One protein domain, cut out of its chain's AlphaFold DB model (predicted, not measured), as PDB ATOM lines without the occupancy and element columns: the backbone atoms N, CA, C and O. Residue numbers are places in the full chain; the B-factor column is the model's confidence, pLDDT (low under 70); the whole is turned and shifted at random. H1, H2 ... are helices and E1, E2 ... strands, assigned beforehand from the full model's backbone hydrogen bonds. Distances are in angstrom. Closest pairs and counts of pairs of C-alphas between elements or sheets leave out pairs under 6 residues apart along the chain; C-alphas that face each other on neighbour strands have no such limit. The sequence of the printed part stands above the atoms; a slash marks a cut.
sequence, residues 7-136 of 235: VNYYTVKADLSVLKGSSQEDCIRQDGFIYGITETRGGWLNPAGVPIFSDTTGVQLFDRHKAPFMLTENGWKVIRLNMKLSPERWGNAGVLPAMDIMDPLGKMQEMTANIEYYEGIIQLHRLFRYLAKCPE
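AT A GLANCE: This is residues 7 to 136 of the 235 residues of an uncharacterized protein of Chitinophaga sp. OK723 (UniProt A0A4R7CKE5). Two small antiparallel sheets meet where E4 comes next to E5, and helix H2 runs over one face of the three-stranded sheet, its first residues, 117 to 122, reaching the four-stranded one. The four-stranded sheet is strongly twisted, with short H1 on its other face, and the long hairpin of E3 and E4 reaches to one end of the longest axis. The printed part has 130 residues, with two named helices and seven named strands in the order E1 E2 H1 E3 E4 E5 E6 E7 H2; the sheets run E2 E1 E3 E4 and E5 E6 E7, both antiparallel, and the class is mixed. The whole is compact, with a radius of gyration of the C-alphas of 16.0 A, and flat, spanning 56 by 42 by 22 A.

IN THESE COORDINATES: Find C-alpha 7 at (-10.878, 36.710, -15.618), where E1, residues 7 to 13, begins. E2 is residues 18 to 21 and H1 residues 24 to 29. E3, residues 33 to 45, runs 34.8 A; E4, residues 51 to 62, runs 26.5 A and bends by 75 degrees at residue 54. E5, residues 76 to 85, spans 25.6 A and bends by 56 degrees at residue 79. E6, residues 95 to 102, spans 22.9 A, and E7 is residues 108 to 112. H2, residues 117 to 131, runs 21.3 A and ends at C-alpha 131, (2.015, 48.037, -40.452).

HOW THE PARTS SIT: Begin with the sheet E2 E1 E3 E4. In the hairpin E1 and E2, N 11 and O 19 are 2.8 A apart; between E1 and E3, N 10 and O 37 are 2.9 A apart; in the hairpin E3 and E4, N 38 and O 60 are 2.8 A apart, each within hydrogen-bond range. H1 is on this sheet at a height of 7.7 A, and its closest C-alphas to E1 are those of Cys 27 and Thr 11, 5.0 A. E2, H1 and E3 form a split strand-helix-strand unit, two strands running the same way with E1 between them, its crossover right-handed. H2 is on the opposite face; C-alphas 118 and 39, its closest to E3, are 7.1 A apart. E4 and E5 touch, with the C-alphas of Val 59 and Leu 81 closest at 7.1 A. E5, E6 and E7 form a meander, each strand the antiparallel neighbour of the one before; look at N 82 and O 98, 2.9 A, and N 99 and O 111, 2.8 A, both within hydrogen-bond range. H2 is on this sheet too, 7.8 A high, in two layers, a helix on one face of a sheet; it touches E6, where the C-alphas of Gly 120 and Pro 97 are closest at 5.7 A. In H1 and H2 every O i to N i+4 pair is within hydrogen-bond range.

THE WHOLE: The C-alphas of Ala 48 and Pro 135 are the two farthest apart, 56.1 A. The printed part has no cut. The link from E4 to E5, residues 63 to 75, is long. Mean pLDDT of the printed part is 84.6, and residues 54 to 55 and 86 to 94 are under 70.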
ATOM      1  N   VAL A   7     -11.848  35.714 -15.161       90.12
ATOM      2  CA  VAL A   7     -10.878  36.710 -15.618       90.12
ATOM      3  C   VAL A   7      -9.514  36.047 -15.714       90.12
ATOM      4  O   VAL A   7      -8.971  35.577 -14.715       90.12
ATOM      5  N   ASN A   8      -8.963  36.016 -16.922       91.56
ATOM      6  CA  ASN A   8      -7.614  35.548 -17.200       91.56
ATOM      7  C   ASN A   8      -6.677  36.744 -17.385       91.56
ATOM      8  O   ASN A   8      -7.045  37.758 -17.983       91.56
ATOM      9  N   TYR A   9      -5.443  36.604 -16.903       94.62
ATOM     10  CA  TYR A   9      -4.395  37.608 -17.055       94.62
ATOM     11  C   TYR A   9      -3.222  37.024 -17.830       94.62
ATOM     12  O   TYR A   9      -2.790  35.900 -17.567       94.62
ATOM     13  N   TYR A  10      -2.686  37.799 -18.766       94.19
ATOM     14  CA  TYR A  10      -1.539  37.395 -19.569       94.19
ATOM     15  C   TYR A  10      -0.510  38.520 -19.642       94.19
ATOM     16  O   TYR A  10      -0.864  39.678 -19.859       94.19
ATOM     17  N   THR A  11       0.770  38.185 -19.522       94.25
ATOM     18  CA  THR A  11       1.881  39.101 -19.793       94.25
ATOM     19  C   THR A  11       2.320  38.987 -21.233       94.25
ATOM     20  O   THR A  11       2.586  37.881 -21.691       94.25
ATOM     21  N   VAL A  12       2.528  40.120 -21.902       91.25
ATOM     22  CA  VAL A  12       3.249  40.181 -23.175       91.25
ATOM     23  C   VAL A  12       4.652  40.736 -22.953       91.25
ATOM     24  O   VAL A  12       4.834  41.836 -22.422       91.25
ATOM     25  N   LYS A  13       5.653  39.955 -23.364       90.56
ATOM     26  CA  LYS A  13       7.074  40.253 -23.165       90.56
ATOM     27  C   LYS A  13       7.728  40.911 -24.383       90.56
ATOM     28  O   LYS A  13       7.165  40.916 -25.477       90.56
ATOM     29  N   ALA A  14       8.928  41.465 -24.187       84.38
ATOM     30  CA  ALA A  14       9.765  42.126 -25.200       84.38
ATOM     31  C   ALA A  14       9.976  41.278 -26.469       84.38
ATOM     32  O   ALA A  14       9.950  41.798 -27.586       84.38
ATOM     33  N   ASP A  15      10.135  39.969 -26.285       81.25
ATOM     34  CA  ASP A  15      10.283  38.949 -27.327       81.25
ATOM     35  C   ASP A  15       8.944  38.487 -27.937       81.25
ATOM     36  O   ASP A  15       8.919  37.606 -28.792       81.25
ATOM     37  N   LEU A  16       7.828  39.098 -27.523       75.50
ATOM     38  CA  LEU A  16       6.454  38.768 -27.905       75.50
ATOM     39  C   LEU A  16       5.982  37.383 -27.448       75.50
ATOM     40  O   LEU A  16       4.964  36.900 -27.963       75.50
ATOM     41  N   SER A  17       6.694  36.751 -26.511       83.62
ATOM     42  CA  SER A  17       6.180  35.601 -25.773       83.62
ATOM     43  C   SER A  17       5.066  36.043 -24.822       83.62
ATOM     44  O   SER A  17       5.025  37.198 -24.375       83.62
ATOM     45  N   VAL A  18       4.136  35.123 -24.555       87.31
ATOM     46  CA  VAL A  18       2.997  35.371 -23.673       87.31
ATOM     47  C   VAL A  18       2.936  34.328 -22.577       87.31
ATOM     48  O   VAL A  18       3.020  33.131 -22.841       87.31
ATOM     49  N   LEU A  19       2.814  34.803 -21.340       91.44
ATOM     50  CA  LEU A  19       2.762  33.973 -20.142       91.44
ATOM     51  C   LEU A  19       1.466  34.258 -19.396       91.44
ATOM     52  O   LEU A  19       1.135  35.418 -19.152       91.44
ATOM     53  N   LYS A  20       0.738  33.204 -19.026       92.81
ATOM     54  CA  LYS A  20      -0.449  33.331 -18.181       92.81
ATOM     55  C   LYS A  20      -0.015  33.665 -16.755       92.81
ATOM     56  O   LYS A  20       0.852  32.990 -16.205       92.81
ATOM     57  N   GLY A  21      -0.625  34.691 -16.177       92.12
ATOM     58  CA  GLY A  21      -0.426  35.095 -14.791       92.12
ATOM     59  C   GLY A  21      -1.657  34.816 -13.935       92.12
ATOM     60  O   GLY A  21      -2.776  34.659 -14.428       92.12
ATOM     61  N   SER A  22      -1.439  34.776 -12.627       93.62
ATOM     62  CA  SER A  22      -2.494  34.610 -11.617       93.62
ATOM     63  C   SER A  22      -3.218  35.920 -11.277       93.62
ATOM     64  O   SER A  22      -4.322  35.901 -10.743       93.62
ATOM     65  N   SER A  23      -2.596  37.061 -11.577       95.38
ATOM     66  CA  SER A  23      -3.099  38.416 -11.316       95.38
ATOM     67  C   SER A  23      -2.409  39.432 -12.232       95.38
ATOM     68  O   SER A  23      -1.409  39.110 -12.883       95.38
ATOM     69  N   GLN A  24      -2.893  40.679 -12.255       95.62
ATOM     70  CA  GLN A  24      -2.189  41.765 -12.950       95.62
ATOM     71  C   GLN A  24      -0.808  42.032 -12.332       95.62
ATOM     72  O   GLN A  24       0.158  42.253 -13.057       95.62
ATOM     73  N   GLU A  25      -0.684  41.969 -11.006       96.44
ATOM     74  CA  GLU A  25       0.580  42.143 -10.284       96.44
ATOM     75  C   GLU A  25       1.609  41.083 -10.658       96.44
ATOM     76  O   GLU A  25       2.773  41.414 -10.885       96.44
ATOM     77  N   ASP A  26       1.182  39.824 -10.723       96.44
ATOM     78  CA  ASP A  26       2.021  38.712 -11.166       96.44
ATOM     79  C   ASP A  26       2.497  38.939 -12.605       96.44
ATOM     80  O   ASP A  26       3.688  38.841 -12.894       96.44
ATOM     81  N   CYS A  27       1.589  39.380 -13.481       95.94
ATOM     82  CA  CYS A  27       1.932  39.688 -14.863       95.94
ATOM     83  C   CYS A  27       3.009  40.781 -14.977       95.94
ATOM     84  O   CYS A  27       3.981  40.622 -15.718       95.94
ATOM     85  N   ILE A  28       2.859  41.880 -14.229       96.50
ATOM     86  CA  ILE A  28       3.759  43.049 -14.266       96.50
ATOM     87  C   ILE A  28       5.169  42.710 -13.764       96.50
ATOM     88  O   ILE A  28       6.143  43.329 -14.195       96.50
ATOM     89  N   ARG A  29       5.292  41.734 -12.856       95.25
ATOM     90  CA  ARG A  29       6.576  41.300 -12.280       95.25
ATOM     91  C   ARG A  29       7.390  40.392 -13.199       95.25
ATOM     92  O   ARG A  29       8.568  40.179 -12.926       95.25
ATOM     93  N   GLN A  30       6.788  39.858 -14.260       93.50
ATOM     94  CA  GLN A  30       7.488  39.019 -15.228       93.50
ATOM     95  C   GLN A  30       8.605  39.807 -15.927       93.50
ATOM     96  O   GLN A  30       8.410  40.942 -16.377       93.50
ATOM     97  N   ASP A  31       9.776  39.185 -16.058       93.44
ATOM     98  CA  ASP A  31      10.902  39.796 -16.758       93.44
ATOM     99  C   ASP A  31      10.550  40.097 -18.225       93.44
ATOM    100  O   ASP A  31       9.911  39.288 -18.904       93.44
ATOM    101  N   GLY A  32      10.969  41.266 -18.711       91.38
ATOM    102  CA  GLY A  32      10.684  41.731 -20.066       91.38
ATOM    103  C   GLY A  32       9.248  42.208 -20.321       91.38
ATOM    104  O   GLY A  32       8.886  42.337 -21.487       91.38
ATOM    105  N   PHE A  33       8.430  42.471 -19.290       93.19
ATOM    106  CA  PHE A  33       7.064  43.005 -19.441       93.19
ATOM    107  C   PHE A  33       7.014  44.265 -20.323       93.19
ATOM    108  O   PHE A  33       7.645  45.283 -19.997       93.19
ATOM    109  N   ILE A  34       6.206  44.213 -21.389       91.25
ATOM    110  CA  ILE A  34       5.801  45.389 -22.171       91.25
ATOM    111  C   ILE A  34       4.431  45.876 -21.689       91.25
ATOM    112  O   ILE A  34       4.282  47.040 -21.328       91.25
ATOM    113  N   TYR A  35       3.441  44.980 -21.692       92.62
ATOM    114  CA  TYR A  35       2.065  45.236 -21.276       92.62
ATOM    115  C   TYR A  35       1.367  43.919 -20.911       92.62
ATOM    116  O   TYR A  35       1.869  42.835 -21.218       92.62
ATOM    117  N   GLY A  36       0.206  44.010 -20.269       93.31
ATOM    118  CA  GLY A  36      -0.626  42.860 -19.942       93.31
ATOM    119  C   GLY A  36      -1.971  42.866 -20.660       93.31
ATOM    120  O   GLY A  36      -2.436  43.899 -21.140       93.31
ATOM    121  N   ILE A  37      -2.590  41.694 -20.745       92.81
ATOM    122  CA  ILE A  37      -3.918  41.469 -21.315       92.81
ATOM    123  C   ILE A  37      -4.810  40.928 -20.201       92.81
ATOM    124  O   ILE A  37      -4.492  39.909 -19.590       92.81
ATOM    125  N   THR A  38      -5.922  41.609 -19.952       92.94
ATOM    126  CA  THR A  38      -7.044  41.089 -19.175       92.94
ATOM    127  C   THR A  38      -8.073  40.541 -20.152       92.94
ATOM    128  O   THR A  38      -8.552  41.267 -21.024       92.94
ATOM    129  N   GLU A  39      -8.417  39.271 -20.003       89.25
ATOM    130  CA  GLU A  39      -9.461  38.597 -20.765       89.25
ATOM    131  C   GLU A  39     -10.598  38.208 -19.825       89.25
ATOM    132  O   GLU A  39     -10.383  37.484 -18.856       89.25
ATOM    133  N   THR A  40     -11.807  38.664 -20.126       87.56
ATOM    134  CA  THR A  40     -13.013  38.313 -19.378       87.56
ATOM    135  C   THR A  40     -13.827  37.316 -20.185       87.56
ATOM    136  O   THR A  40     -14.169  37.582 -21.337       87.56
ATOM    137  N   ARG A  41     -14.179  36.189 -19.572       84.81
ATOM    138  CA  ARG A  41     -15.058  35.164 -20.140       84.81
ATOM    139  C   ARG A  41     -16.393  35.162 -19.419       84.81
ATOM    140  O   ARG A  41     -16.460  35.293 -18.194       84.81
ATOM    141  N   GLY A  42     -17.467  35.029 -20.192       78.25
ATOM    142  CA  GLY A  42     -18.793  34.793 -19.634       78.25
ATOM    143  C   GLY A  42     -18.839  33.417 -18.976       78.25
ATOM    144  O   GLY A  42     -18.180  32.490 -19.433       78.25
ATOM    145  N   GLY A  43     -19.605  33.268 -17.903       77.75
ATOM    146  CA  GLY A  43     -19.807  31.963 -17.290       77.75
ATOM    147  C   GLY A  43     -21.131  31.875 -16.565       77.75
ATOM    148  O   GLY A  43     -21.642  32.877 -16.067       77.75
ATOM    149  N   TRP A  44     -21.685  30.671 -16.501       76.88
ATOM    150  CA  TRP A  44     -22.892  30.346 -15.749       76.88
ATOM    151  C   TRP A  44     -22.676  29.072 -14.940       76.88
ATOM    152  O   TRP A  44     -21.860  28.220 -15.275       76.88
ATOM    153  N   LEU A  45     -23.445  28.916 -13.868       76.25
ATOM    154  CA  LEU A  45     -23.498  27.654 -13.140       76.25
ATOM    155  C   LEU A  45     -24.425  26.674 -13.856       76.25
ATOM    156  O   LEU A  45     -25.562  27.017 -14.195       76.25
ATOM    157  N   ASN A  46     -23.960  25.443 -14.056       77.44
ATOM    158  CA  ASN A  46     -24.840  24.347 -14.439       77.44
ATOM    159  C   ASN A  46     -25.773  23.966 -13.264       77.44
ATOM    160  O   ASN A  46     -25.559  24.411 -12.132       77.44
ATOM    161  N   PRO A  47     -26.802  23.126 -13.484       78.31
ATOM    162  CA  PRO A  47     -27.721  22.714 -12.417       78.31
ATOM    163  C   PRO A  47     -27.055  22.014 -11.218       78.31
ATOM    164  O   PRO A  47     -27.643  21.971 -10.143       78.31
ATOM    165  N   ALA A  48     -25.835  21.492 -11.382       82.88
ATOM    166  CA  ALA A  48     -25.034  20.875 -10.325       82.88
ATOM    167  C   ALA A  48     -24.119  21.874  -9.582       82.88
ATOM    168  O   ALA A  48     -23.312  21.464  -8.751       82.88
ATOM    169  N   GLY A  49     -24.212  23.176  -9.878       76.69
ATOM    170  CA  GLY A  49     -23.385  24.212  -9.256       76.69
ATOM    171  C   GLY A  49     -21.941  24.261  -9.765       76.69
ATOM    172  O   GLY A  49     -21.106  24.919  -9.150       76.69
ATOM    173  N   VAL A  50     -21.634  23.594 -10.881       74.50
ATOM    174  CA  VAL A  50     -20.314  23.644 -11.526       74.50
ATOM    175  C   VAL A  50     -20.287  24.809 -12.521       74.50
ATOM    176  O   VAL A  50     -21.198  24.906 -13.353       74.50
ATOM    177  N   PRO A  51     -19.276  25.694 -12.469       72.25
ATOM    178  CA  PRO A  51     -19.143  26.777 -13.431       72.25
ATOM    179  C   PRO A  51     -18.812  26.243 -14.829       72.25
ATOM    180  O   PRO A  51     -17.906  25.431 -15.007       72.25
ATOM    181  N   ILE A  52     -19.560  26.724 -15.817       71.75
ATOM    182  CA  ILE A  52     -19.315  26.556 -17.247       71.75
ATOM    183  C   ILE A  52     -18.975  27.938 -17.792       71.75
ATOM    184  O   ILE A  52     -19.761  28.870 -17.631       71.75
ATOM    185  N   PHE A  53     -17.819  28.065 -18.438       72.31
ATOM    186  CA  PHE A  53     -17.379  29.314 -19.053       72.31
ATOM    187  C   PHE A  53     -17.552  29.247 -20.567       72.31
ATOM    188  O   PHE A  53     -17.145  28.274 -21.203       72.31
ATOM    189  N   SER A  54     -18.160  30.284 -21.125       69.81
ATOM    190  CA  SER A  54     -18.333  30.493 -22.558       69.81
ATOM    191  C   SER A  54     -17.146  31.225 -23.174       69.81
ATOM    192  O   SER A  54     -16.071  31.357 -22.578       69.81
ATOM    193  N   ASP A  55     -17.381  31.731 -24.378       69.44
ATOM    194  CA  ASP A  55     -16.473  32.578 -25.126       69.44
ATOM    195  C   ASP A  55     -16.137  33.868 -24.361       69.44
ATOM    196  O   ASP A  55     -16.884  34.349 -23.492       69.44
ATOM    197  N   THR A  56     -14.977  34.428 -24.693       72.62
ATOM    198  CA  THR A  56     -14.496  35.726 -24.219       72.62
ATOM    199  C   THR A  56     -15.480  36.839 -24.558       72.62
ATOM    200  O   THR A  56     -15.828  37.074 -25.713       72.62
ATOM    201  N   THR A  57     -15.893  37.563 -23.523       74.69
ATOM    202  CA  THR A  57     -16.840  38.681 -23.591       74.69
ATOM    203  C   THR A  57     -16.147  40.039 -23.594       74.69
ATOM    204  O   THR A  57     -16.762  41.040 -23.958       74.69
ATOM    205  N   GLY A  58     -14.865  40.097 -23.225       79.69
ATOM    206  CA  GLY A  58     -14.091  41.329 -23.274       79.69
ATOM    207  C   GLY A  58     -12.591  41.095 -23.192       79.69
ATOM    208  O   GLY A  58     -12.125  40.179 -22.520       79.69
ATOM    209  N   VAL A  59     -11.839  41.969 -23.857       84.56
ATOM    210  CA  VAL A  59     -10.382  42.039 -23.744       84.56
ATOM    211  C   VAL A  59      -9.974  43.484 -23.488       84.56
ATOM    212  O   VAL A  59     -10.452  44.399 -24.157       84.56
ATOM    213  N   GLN A  60      -9.068  43.689 -22.538       89.75
ATOM    214  CA  GLN A  60      -8.498  44.992 -22.216       89.75
ATOM    215  C   GLN A  60      -6.988  44.873 -22.015       89.75
ATOM    216  O   GLN A  60      -6.513  43.929 -21.389       89.75
ATOM    217  N   LEU A  61      -6.227  45.835 -22.533       92.19
ATOM    218  CA  LEU A  61      -4.792  45.920 -22.270       92.19
ATOM    219  C   LEU A  61      -4.547  46.751 -21.016       92.19
ATOM    220  O   LEU A  61      -5.247  47.738 -20.800       92.19
ATOM    221  N   PHE A  62      -3.534  46.391 -20.233       94.44
ATOM    222  CA  PHE A  62      -3.117  47.154 -19.061       94.44
ATOM    223  C   PHE A  62      -1.606  47.390 -19.034       94.44
ATOM    224  O   PHE A  62      -0.815  46.562 -19.494       94.44
ATOM    225  N   ASP A  63      -1.207  48.542 -18.507       94.12
ATOM    226  CA  ASP A  63       0.194  48.936 -18.377       94.12
ATOM    227  C   ASP A  63       0.810  48.492 -17.033       94.12
ATOM    228  O   ASP A  63       0.204  47.767 -16.238       94.12
ATOM    229  N   ARG A  64       2.035  48.948 -16.742       94.06
ATOM    230  CA  ARG A  64       2.722  48.656 -15.467       94.06
ATOM    231  C   ARG A  64       2.012  49.224 -14.233       94.06
ATOM    232  O   ARG A  64       2.288  48.777 -13.122       94.06
ATOM    233  N   HIS A  65       1.120  50.192 -14.408       93.62
ATOM    234  CA  HIS A  65       0.310  50.795 -13.353       93.62
ATOM    235  C   HIS A  65      -1.084  50.163 -13.255       93.62
ATOM    236  O   HIS A  65      -1.897  50.628 -12.456       93.62
ATOM    237  N   LYS A  66      -1.345  49.088 -14.021       92.88
ATOM    238  CA  LYS A  66      -2.659  48.435 -14.182       92.88
ATOM    239  C   LYS A  66      -3.702  49.338 -14.840       92.88
ATOM    240  O   LYS A  66      -4.891  49.020 -14.825       92.88
ATOM    241  N   ALA A  67      -3.274  50.462 -15.405       92.06
ATOM    242  CA  ALA A  67      -4.168  51.372 -16.082       92.06
ATOM    243  C   ALA A  67      -4.514  50.797 -17.460       92.06
ATOM    244  O   ALA A  67      -3.625  50.294 -18.159       92.06
ATOM    245  N   PRO A  68      -5.793  50.857 -17.867       90.12
ATOM    246  CA  PRO A  68      -6.169  50.472 -19.209       90.12
ATOM    247  C   PRO A  68      -5.550  51.440 -20.214       90.12
ATOM    248  O   PRO A  68      -5.597  52.656 -20.024       90.12
ATOM    249  N   PHE A  69      -4.985  50.910 -21.293       89.12
ATOM    250  CA  PHE A  69      -4.379  51.738 -22.331       89.12
ATOM    251  C   PHE A  69      -4.584  51.135 -23.719       89.12
ATOM    252  O   PHE A  69      -4.991  49.984 -23.874       89.12
ATOM    253  N   MET A  70      -4.285  51.940 -24.734       87.62
ATOM    254  CA  MET A  70      -4.337  51.547 -26.136       87.62
ATOM    255  C   MET A  70      -2.949  51.654 -26.757       87.62
ATOM    256  O   MET A  70      -2.172  52.550 -26.424       87.62
ATOM    257  N   LEU A  71      -2.629  50.732 -27.664       88.31
ATOM    258  CA  LEU A  71      -1.322  50.691 -28.313       88.31
ATOM    259  C   LEU A  71      -1.145  51.887 -29.255       88.31
ATOM    260  O   LEU A  71      -2.064  52.271 -29.981       88.31
ATOM    261  N   THR A  72       0.060  52.446 -29.267       90.88
ATOM    262  CA  THR A  72       0.468  53.498 -30.205       90.88
ATOM    263  C   THR A  72       1.865  53.186 -30.726       90.88
ATOM    264  O   THR A  72       2.715  52.742 -29.959       90.88
ATOM    265  N   GLU A  73       2.091  53.365 -32.028       90.69
ATOM    266  CA  GLU A  73       3.365  53.057 -32.693       90.69
ATOM    267  C   GLU A  73       3.574  54.021 -33.872       90.69
ATOM    268  O   GLU A  73       2.734  54.089 -34.760       90.69
ATOM    269  N   ASN A  74       4.678  54.774 -33.913       90.44
ATOM    270  CA  ASN A  74       5.035  55.671 -35.033       90.44
ATOM    271  C   ASN A  74       3.892  56.580 -35.544       90.44
ATOM    272  O   ASN A  74       3.695  56.738 -36.747       90.44
ATOM    273  N   GLY A  75       3.103  57.157 -34.634       90.75
ATOM    274  CA  GLY A  75       1.956  58.013 -34.974       90.75
ATOM    275  C   GLY A  75       0.653  57.259 -35.265       90.75
ATOM    276  O   GLY A  75      -0.412  57.872 -35.236       90.75
ATOM    277  N   TRP A  76       0.714  55.940 -35.449       95.12
ATOM    278  CA  TRP A  76      -0.455  55.072 -35.501       95.12
ATOM    279  C   TRP A  76      -1.030  54.847 -34.110       95.12
ATOM    280  O   TRP A  76      -0.295  54.776 -33.118       95.12
ATOM    281  N   LYS A  77      -2.350  54.689 -34.031       94.25
ATOM    282  CA  LYS A  77      -3.068  54.512 -32.766       94.25
ATOM    283  C   LYS A  77      -4.103  53.415 -32.890       94.25
ATOM    284  O   LYS A  77      -4.870  53.399 -33.846       94.25
ATOM    285  N   VAL A  78      -4.174  52.542 -31.896       92.31
ATOM    286  CA  VAL A  78      -5.345  51.686 -31.720       92.31
ATOM    287  C   VAL A  78      -6.433  52.511 -31.046       92.31
ATOM    288  O   VAL A  78      -6.213  53.107 -29.995       92.31
ATOM    289  N   ILE A  79      -7.606  52.561 -31.664       92.19
ATOM    290  CA  ILE A  79      -8.766  53.306 -31.170       92.19
ATOM    291  C   ILE A  79      -9.665  52.404 -30.340       92.19
ATOM    292  O   ILE A  79     -10.216  52.840 -29.330       92.19
ATOM    293  N   ARG A  80      -9.790  51.133 -30.734       88.69
ATOM    294  CA  ARG A  80     -10.654  50.182 -30.041       88.69
ATOM    295  C   ARG A  80     -10.189  48.741 -30.225       88.69
ATOM    296  O   ARG A  80      -9.692  48.371 -31.285       88.69
ATOM    297  N   LEU A  81     -10.382  47.934 -29.184       87.31
ATOM    298  CA  LEU A  81     -10.340  46.475 -29.251       87.31
ATOM    299  C   LEU A  81     -11.761  45.947 -29.115       87.31
ATOM    300  O   LEU A  81     -12.499  46.374 -28.228       87.31
ATOM    301  N   ASN A  82     -12.135  45.046 -30.012       84.44
ATOM    302  CA  ASN A  82     -13.482  44.514 -30.132       84.44
ATOM    303  C   ASN A  82     -13.471  43.010 -30.332       84.44
ATOM    304  O   ASN A  82     -12.462  42.420 -30.705       84.44
ATOM    305  N   MET A  83     -14.640  42.419 -30.129       80.44
ATOM    306  CA  MET A  83     -14.936  41.038 -30.468       80.44
ATOM    307  C   MET A  83     -16.000  41.050 -31.568       80.44
ATOM    308  O   MET A  83     -17.013  41.743 -31.442       80.44
ATOM    309  N   LYS A  84     -15.757  40.328 -32.661       77.69
ATOM    310  CA  LYS A  84     -16.686  40.183 -33.783       77.69
ATOM    311  C   LYS A  84     -17.084  38.732 -33.955       77.69
ATOM    312  O   LYS A  84     -16.270  37.832 -33.794       77.69
ATOM    313  N   LEU A  85     -18.337  38.522 -34.340       70.00
ATOM    314  CA  LEU A  85     -18.782  37.214 -34.792       70.00
ATOM    315  C   LEU A  85     -18.049  36.881 -36.092       70.00
ATOM    316  O   LEU A  85     -18.141  37.625 -37.072       70.00
ATOM    317  N   SER A  86     -17.319  35.770 -36.086       65.44
ATOM    318  CA  SER A  86     -16.836  35.139 -37.302       65.44
ATOM    319  C   SER A  86     -18.054  34.746 -38.132       65.44
ATOM    320  O   SER A  86     -18.969  34.104 -37.604       65.44
ATOM    321  N   PRO A  87     -18.118  35.116 -39.417       55.25
ATOM    322  CA  PRO A  87     -19.139  34.589 -40.301       55.25
ATOM    323  C   PRO A  87     -18.861  33.099 -40.563       55.25
ATOM    324  O   PRO A  87     -18.262  32.730 -41.574       55.25
ATOM    325  N   GLU A  88     -19.315  32.222 -39.668       52.97
ATOM    326  CA  GLU A  88     -19.485  30.804 -39.980       52.97
ATOM    327  C   GLU A  88     -20.929  30.537 -40.400       52.97
ATOM    328  O   GLU A  88     -21.885  30.712 -39.639       52.97
ATOM    329  N   ARG A  89     -21.092  30.096 -41.653       45.47
ATOM    330  CA  ARG A  89     -22.288  29.369 -42.067       45.47
ATOM    331  C   ARG A  89     -22.215  27.987 -41.416       45.47
ATOM    332  O   ARG A  89     -21.326  27.215 -41.743       45.47
ATOM    333  N   TRP A  90     -23.201  27.724 -40.559       36.22
ATOM    334  CA  TRP A  90     -23.600  26.424 -40.008       36.22
ATOM    335  C   TRP A  90     -22.688  25.865 -38.909       36.22
ATOM    336  O   TRP A  90     -21.716  25.170 -39.174       36.22
ATOM    337  N   GLY A  91     -23.084  26.089 -37.653       39.09
ATOM    338  CA  GLY A  91     -22.678  25.232 -36.539       39.09
ATOM    339  C   GLY A  91     -22.252  25.986 -35.294       39.09
ATOM    340  O   GLY A  91     -22.938  25.868 -34.290       39.09
ATOM    341  N   ASN A  92     -21.178  26.774 -35.361       41.19
ATOM    342  CA  ASN A  92     -20.666  27.555 -34.233       41.19
ATOM    343  C   ASN A  92     -19.985  28.831 -34.752       41.19
ATOM    344  O   ASN A  92     -18.856  28.788 -35.219       41.19
ATOM    345  N   ALA A  93     -20.658  29.981 -34.687       53.53
ATOM    346  CA  ALA A  93     -20.005  31.254 -34.986       53.53
ATOM    347  C   ALA A  93     -18.938  31.540 -33.916       53.53
ATOM    348  O   ALA A  93     -19.283  31.924 -32.803       53.53
ATOM    349  N   GLY A  94     -17.661  31.339 -34.250       61.38
ATOM    350  CA  GLY A  94     -16.543  31.703 -33.375       61.38
ATOM    351  C   GLY A  94     -16.464  33.214 -33.150       61.38
ATOM    352  O   GLY A  94     -16.890  34.001 -34.002       61.38
ATOM    353  N   VAL A  95     -15.924  33.653 -32.015       71.25
ATOM    354  CA  VAL A  95     -15.770  35.082 -31.700       71.25
ATOM    355  C   VAL A  95     -14.318  35.502 -31.930       71.25
ATOM    356  O   VAL A  95     -13.415  35.148 -31.174       71.25
ATOM    357  N   LEU A  96     -14.088  36.297 -32.975       79.56
ATOM    358  CA  LEU A  96     -12.760  36.746 -33.381       79.56
ATOM    359  C   LEU A  96     -12.443  38.141 -32.829       79.56
ATOM    360  O   LEU A  96     -13.260  39.060 -32.951       79.56
ATOM    361  N   PRO A  97     -11.238  38.347 -32.280       83.12
ATOM    362  CA  PRO A  97     -10.737  39.674 -31.974       83.12
ATOM    363  C   PRO A  97     -10.666  40.574 -33.211       83.12
ATOM    364  O   PRO A  97     -10.261  40.156 -34.302       83.12
ATOM    365  N   ALA A  98     -10.992  41.845 -33.008       88.19
ATOM    366  CA  ALA A  98     -10.846  42.922 -33.972       88.19
ATOM    367  C   ALA A  98     -10.186  44.143 -33.316       88.19
ATOM    368  O   ALA A  98     -10.321  44.388 -32.115       88.19
ATOM    369  N   MET A  99      -9.456  44.910 -34.117       91.25
ATOM    370  CA  MET A  99      -8.714  46.091 -33.697       91.25
ATOM    371  C   MET A  99      -8.989  47.232 -34.673       91.25
ATOM    372  O   MET A  99      -8.578  47.166 -35.833       91.25
ATOM    373  N   ASP A 100      -9.653  48.279 -34.185       92.25
ATOM    374  CA  ASP A 100      -9.829  49.531 -34.919       92.25
ATOM    375  C   ASP A 100      -8.574  50.378 -34.732       92.25
ATOM    376  O   ASP A 100      -8.168  50.662 -33.599       92.25
ATOM    377  N   ILE A 101      -7.961  50.794 -35.832       94.25
ATOM    378  CA  ILE A 101      -6.733  51.580 -35.846       94.25
ATOM    379  C   ILE A 101      -6.914  52.865 -36.642       94.25
ATOM    380  O   ILE A 101      -7.730  52.942 -37.557       94.25
ATOM    381  N   MET A 102      -6.110  53.859 -36.294       95.69
ATOM    382  CA  MET A 102      -5.981  55.130 -36.984       95.69
ATOM    383  C   MET A 102      -4.526  55.310 -37.402       95.69
ATOM    384  O   MET A 102      -3.624  55.158 -36.571       95.69
ATOM    385  N   ASP A 103      -4.294  55.623 -38.672       94.56
ATOM    386  CA  ASP A 103      -2.962  55.973 -39.164       94.56
ATOM    387  C   ASP A 103      -2.583  57.436 -38.817       94.56
ATOM    388  O   ASP A 103      -3.417  58.189 -38.298       94.56
ATOM    389  N   PRO A 104      -1.332  57.870 -39.069       94.81
ATOM    390  CA  PRO A 104      -0.889  59.235 -38.770       94.81
ATOM    391  C   PRO A 104      -1.649  60.341 -39.517       94.81
ATOM    392  O   PRO A 104      -1.618  61.490 -39.076       94.81
ATOM    393  N   LEU A 105      -2.331  60.014 -40.620       94.56
ATOM    394  CA  LEU A 105      -3.156  60.948 -41.390       94.56
ATOM    395  C   LEU A 105      -4.615  60.982 -40.908       94.56
ATOM    396  O   LEU A 105      -5.419  61.752 -41.431       94.56
ATOM    397  N   GLY A 106      -4.966  60.178 -39.901       92.19
ATOM    398  CA  GLY A 106      -6.316  60.100 -39.349       92.19
ATOM    399  C   GLY A 106      -7.226  59.102 -40.066       92.19
ATOM    400  O   GLY A 106      -8.424  59.061 -39.777       92.19
ATOM    401  N   LYS A 107      -6.703  58.285 -40.989       93.38
ATOM    402  CA  LYS A 107      -7.495  57.267 -41.686       93.38
ATOM    403  C   LYS A 107      -7.774  56.101 -40.747       93.38
ATOM    404  O   LYS A 107      -6.858  55.466 -40.226       93.38
ATOM    405  N   MET A 108      -9.060  55.833 -40.550       93.56
ATOM    406  CA  MET A 108      -9.555  54.742 -39.720       93.56
ATOM    407  C   MET A 108      -9.669  53.450 -40.519       93.56
ATOM    408  O   MET A 108     -10.157  53.460 -41.649       93.56
ATOM    409  N   GLN A 109      -9.277  52.338 -39.909       91.50
ATOM    410  CA  GLN A 109      -9.416  51.014 -40.494       91.50
ATOM    411  C   GLN A 109      -9.547  49.946 -39.412       91.50
ATOM    412  O   GLN A 109      -8.977  50.068 -38.333       91.50
ATOM    413  N   GLU A 110     -10.243  48.861 -39.728       90.94
ATOM    414  CA  GLU A 110     -10.313  47.689 -38.863       90.94
ATOM    415  C   GLU A 110      -9.386  46.567 -39.352       90.94
ATOM    416  O   GLU A 110      -9.255  46.306 -40.556       90.94
ATOM    417  N   MET A 111      -8.770  45.876 -38.396       89.31
ATOM    418  CA  MET A 111      -8.071  44.608 -38.585       89.31
ATOM    419  C   MET A 111      -8.753  43.505 -37.777       89.31
ATOM    420  O   MET A 111      -9.137  43.725 -36.633       89.31
ATOM    421  N   THR A 112      -8.831  42.301 -38.335       85.88
ATOM    422  CA  THR A 112      -9.362  41.111 -37.661       85.88
ATOM    423  C   THR A 112      -8.280  40.044 -37.506       85.88
ATOM    424  O   THR A 112      -7.337  39.972 -38.300       85.88
ATOM    425  N   ALA A 113      -8.389  39.247 -36.445       83.00
ATOM    426  CA  ALA A 113      -7.593  38.042 -36.259       83.00
ATOM    427  C   ALA A 113      -8.271  36.836 -36.923       83.00
ATOM    428  O   ALA A 113      -9.481  36.841 -37.136       83.00
ATOM    429  N   ASN A 114      -7.493  35.784 -37.180       74.44
ATOM    430  CA  ASN A 114      -8.012  34.484 -37.627       74.44
ATOM    431  C   ASN A 114      -7.979  33.431 -36.505       74.44
ATOM    432  O   ASN A 114      -8.241  32.259 -36.751       74.44
ATOM    433  N   ILE A 115      -7.590  33.845 -35.299       77.50
ATOM    434  CA  ILE A 115      -7.502  33.021 -34.095       77.50
ATOM    435  C   ILE A 115      -8.324  33.728 -33.020       77.50
ATOM    436  O   ILE A 115      -8.343  34.959 -32.965       77.50
ATOM    437  N   GLU A 116      -9.023  32.963 -32.191       78.75
ATOM    438  CA  GLU A 116      -9.858  33.496 -31.119       78.75
ATOM    439  C   GLU A 116      -9.009  34.062 -29.962       78.75
ATOM    440  O   GLU A 116      -7.805  33.812 -29.847       78.75
ATOM    441  N   TYR A 117      -9.658  34.822 -29.077       77.62
ATOM    442  CA  TYR A 117      -9.139  35.105 -27.729       77.62
ATOM    443  C   TYR A 117      -7.796  35.858 -27.678       77.62
ATOM    444  O   TYR A 117      -7.454  36.647 -28.566       77.62
ATOM    445  N   TYR A 118      -7.048  35.689 -26.584       78.12
ATOM    446  CA  TYR A 118      -5.767  36.367 -26.362       78.12
ATOM    447  C   TYR A 118      -4.751  36.126 -27.502       78.12
ATOM    448  O   TYR A 118      -3.977  37.026 -27.835       78.12
ATOM    449  N   GLU A 119      -4.783  34.959 -28.152       81.25
ATOM    450  CA  GLU A 119      -3.920  34.628 -29.294       81.25
ATOM    451  C   GLU A 119      -4.215  35.507 -30.511       81.25
ATOM    452  O   GLU A 119      -3.290  36.060 -31.120       81.25
ATOM    453  N   GLY A 120      -5.496  35.731 -30.814       84.25
ATOM    454  CA  GLY A 120      -5.903  36.677 -31.848       84.25
ATOM    455  C   GLY A 120      -5.487  38.117 -31.539       84.25
ATOM    456  O   GLY A 120      -5.037  38.844 -32.427       84.25
ATOM    457  N   ILE A 121      -5.529  38.530 -30.271       84.44
ATOM    458  CA  ILE A 121      -5.078  39.869 -29.846       84.44
ATOM    459  C   ILE A 121      -3.571  40.041 -30.067       84.44
ATOM    460  O   ILE A 121      -3.121  41.089 -30.540       84.44
ATOM    461  N   ILE A 122      -2.777  39.004 -29.794       84.00
ATOM    462  CA  ILE A 122      -1.334  39.004 -30.079       84.00
ATOM    463  C   ILE A 122      -1.086  39.072 -31.588       84.00
ATOM    464  O   ILE A 122      -0.217  39.830 -32.030       84.00
ATOM    465  N   GLN A 123      -1.848  38.319 -32.388       85.69
ATOM    466  CA  GLN A 123      -1.773  38.376 -33.848       85.69
ATOM    467  C   GLN A 123      -2.038  39.801 -34.357       85.69
ATOM    468  O   GLN A 123      -1.257  40.318 -35.162       85.69
ATOM    469  N   LEU A 124      -3.083  40.455 -33.844       88.88
ATOM    470  CA  LEU A 124      -3.432  41.834 -34.181       88.88
ATOM    471  C   LEU A 124      -2.350  42.821 -33.761       88.88
ATOM    472  O   LEU A 124      -1.990  43.685 -34.554       88.88
ATOM    473  N   HIS A 125      -1.769  42.674 -32.568       87.75
ATOM    474  CA  HIS A 125      -0.673  43.542 -32.145       87.75
ATOM    475  C   HIS A 125       0.563  43.374 -33.041       87.75
ATOM    476  O   HIS A 125       1.150  44.358 -33.492       87.75
ATOM    477  N   ARG A 126       0.949  42.134 -33.363       86.06
ATOM    478  CA  ARG A 126       2.073  41.865 -34.277       86.06
ATOM    479  C   ARG A 126       1.834  42.485 -35.651       86.06
ATOM    480  O   ARG A 126       2.747  43.098 -36.208       86.06
ATOM    481  N   LEU A 127       0.612  42.360 -36.171       87.88
ATOM    482  CA  LEU A 127       0.216  42.984 -37.428       87.88
ATOM    483  C   LEU A 127       0.263  44.515 -37.326       87.88
ATOM    484  O   LEU A 127       0.884  45.146 -38.174       87.88
ATOM    485  N   PHE A 128      -0.293  45.102 -36.265       90.19
ATOM    486  CA  PHE A 128      -0.257  46.543 -36.015       90.19
ATOM    487  C   PHE A 128       1.173  47.089 -36.019       90.19
ATOM    488  O   PHE A 128       1.481  47.975 -36.810       90.19
ATOM    489  N   ARG A 129       2.087  46.507 -35.228       89.06
ATOM    490  CA  ARG A 129       3.500  46.934 -35.191       89.06
ATOM    491  C   ARG A 129       4.192  46.784 -36.540       89.06
ATOM    492  O   ARG A 129       5.093  47.552 -36.867       89.06
ATOM    493  N   TYR A 130       3.823  45.765 -37.313       88.06
ATOM    494  CA  TYR A 130       4.365  45.566 -38.653       88.06
ATOM    495  C   TYR A 130       3.902  46.660 -39.623       88.06
ATOM    496  O   TYR A 130       4.732  47.207 -40.353       88.06
ATOM    497  N   LEU A 131       2.609  46.998 -39.606       88.38
ATOM    498  CA  LEU A 131       2.015  48.037 -40.452       88.38
ATOM    499  C   LEU A 131       2.459  49.443 -40.037       88.38
ATOM    500  O   LEU A 131       2.783  50.246 -40.903       88.38
ATOM    501  N   ALA A 132       2.610  49.699 -38.737       91.38
ATOM    502  CA  ALA A 132       3.077  50.974 -38.192       91.38
ATOM    503  C   ALA A 132       4.536  51.319 -38.557       91.38
ATOM    504  O   ALA A 132       5.024  52.400 -38.247       91.38
ATOM    505  N   LYS A 133       5.271  50.424 -39.232       90.12
ATOM    506  CA  LYS A 133       6.561  50.757 -39.869       90.12
ATOM    507  C   LYS A 133       6.397  51.549 -41.170       90.12
ATOM    508  O   LYS A 133       7.397  51.975 -41.741       90.12
ATOM    509  N   CYS A 134       5.175  51.668 -41.680       91.88
ATOM    510  CA  CYS A 134       4.826  52.460 -42.851       91.88
ATOM    511  C   CYS A 134       4.249  53.818 -42.409       91.88
ATOM    512  O   CYS A 134       3.666  53.905 -41.328       91.88
ATOM    513  N   PRO A 135       4.399  54.875 -43.224       91.38
ATOM    514  CA  PRO A 135       3.947  56.217 -42.849       91.38
ATOM    515  C   PRO A 135       2.419  56.372 -42.869       91.38
ATOM    516  O   PRO A 135       1.891  57.185 -42.122       91.38
ATOM    517  N   GLU A 136       1.709  55.592 -43.688       91.69
ATOM    518  CA  GLU A 136       0.254  55.679 -43.865       91.69
ATOM    519  C   GLU A 136      -0.345  54.335 -44.303       91.69
ATOM    520  O   GLU A 136       0.381  53.404 -44.691       91.69
TER     521      GLU A 136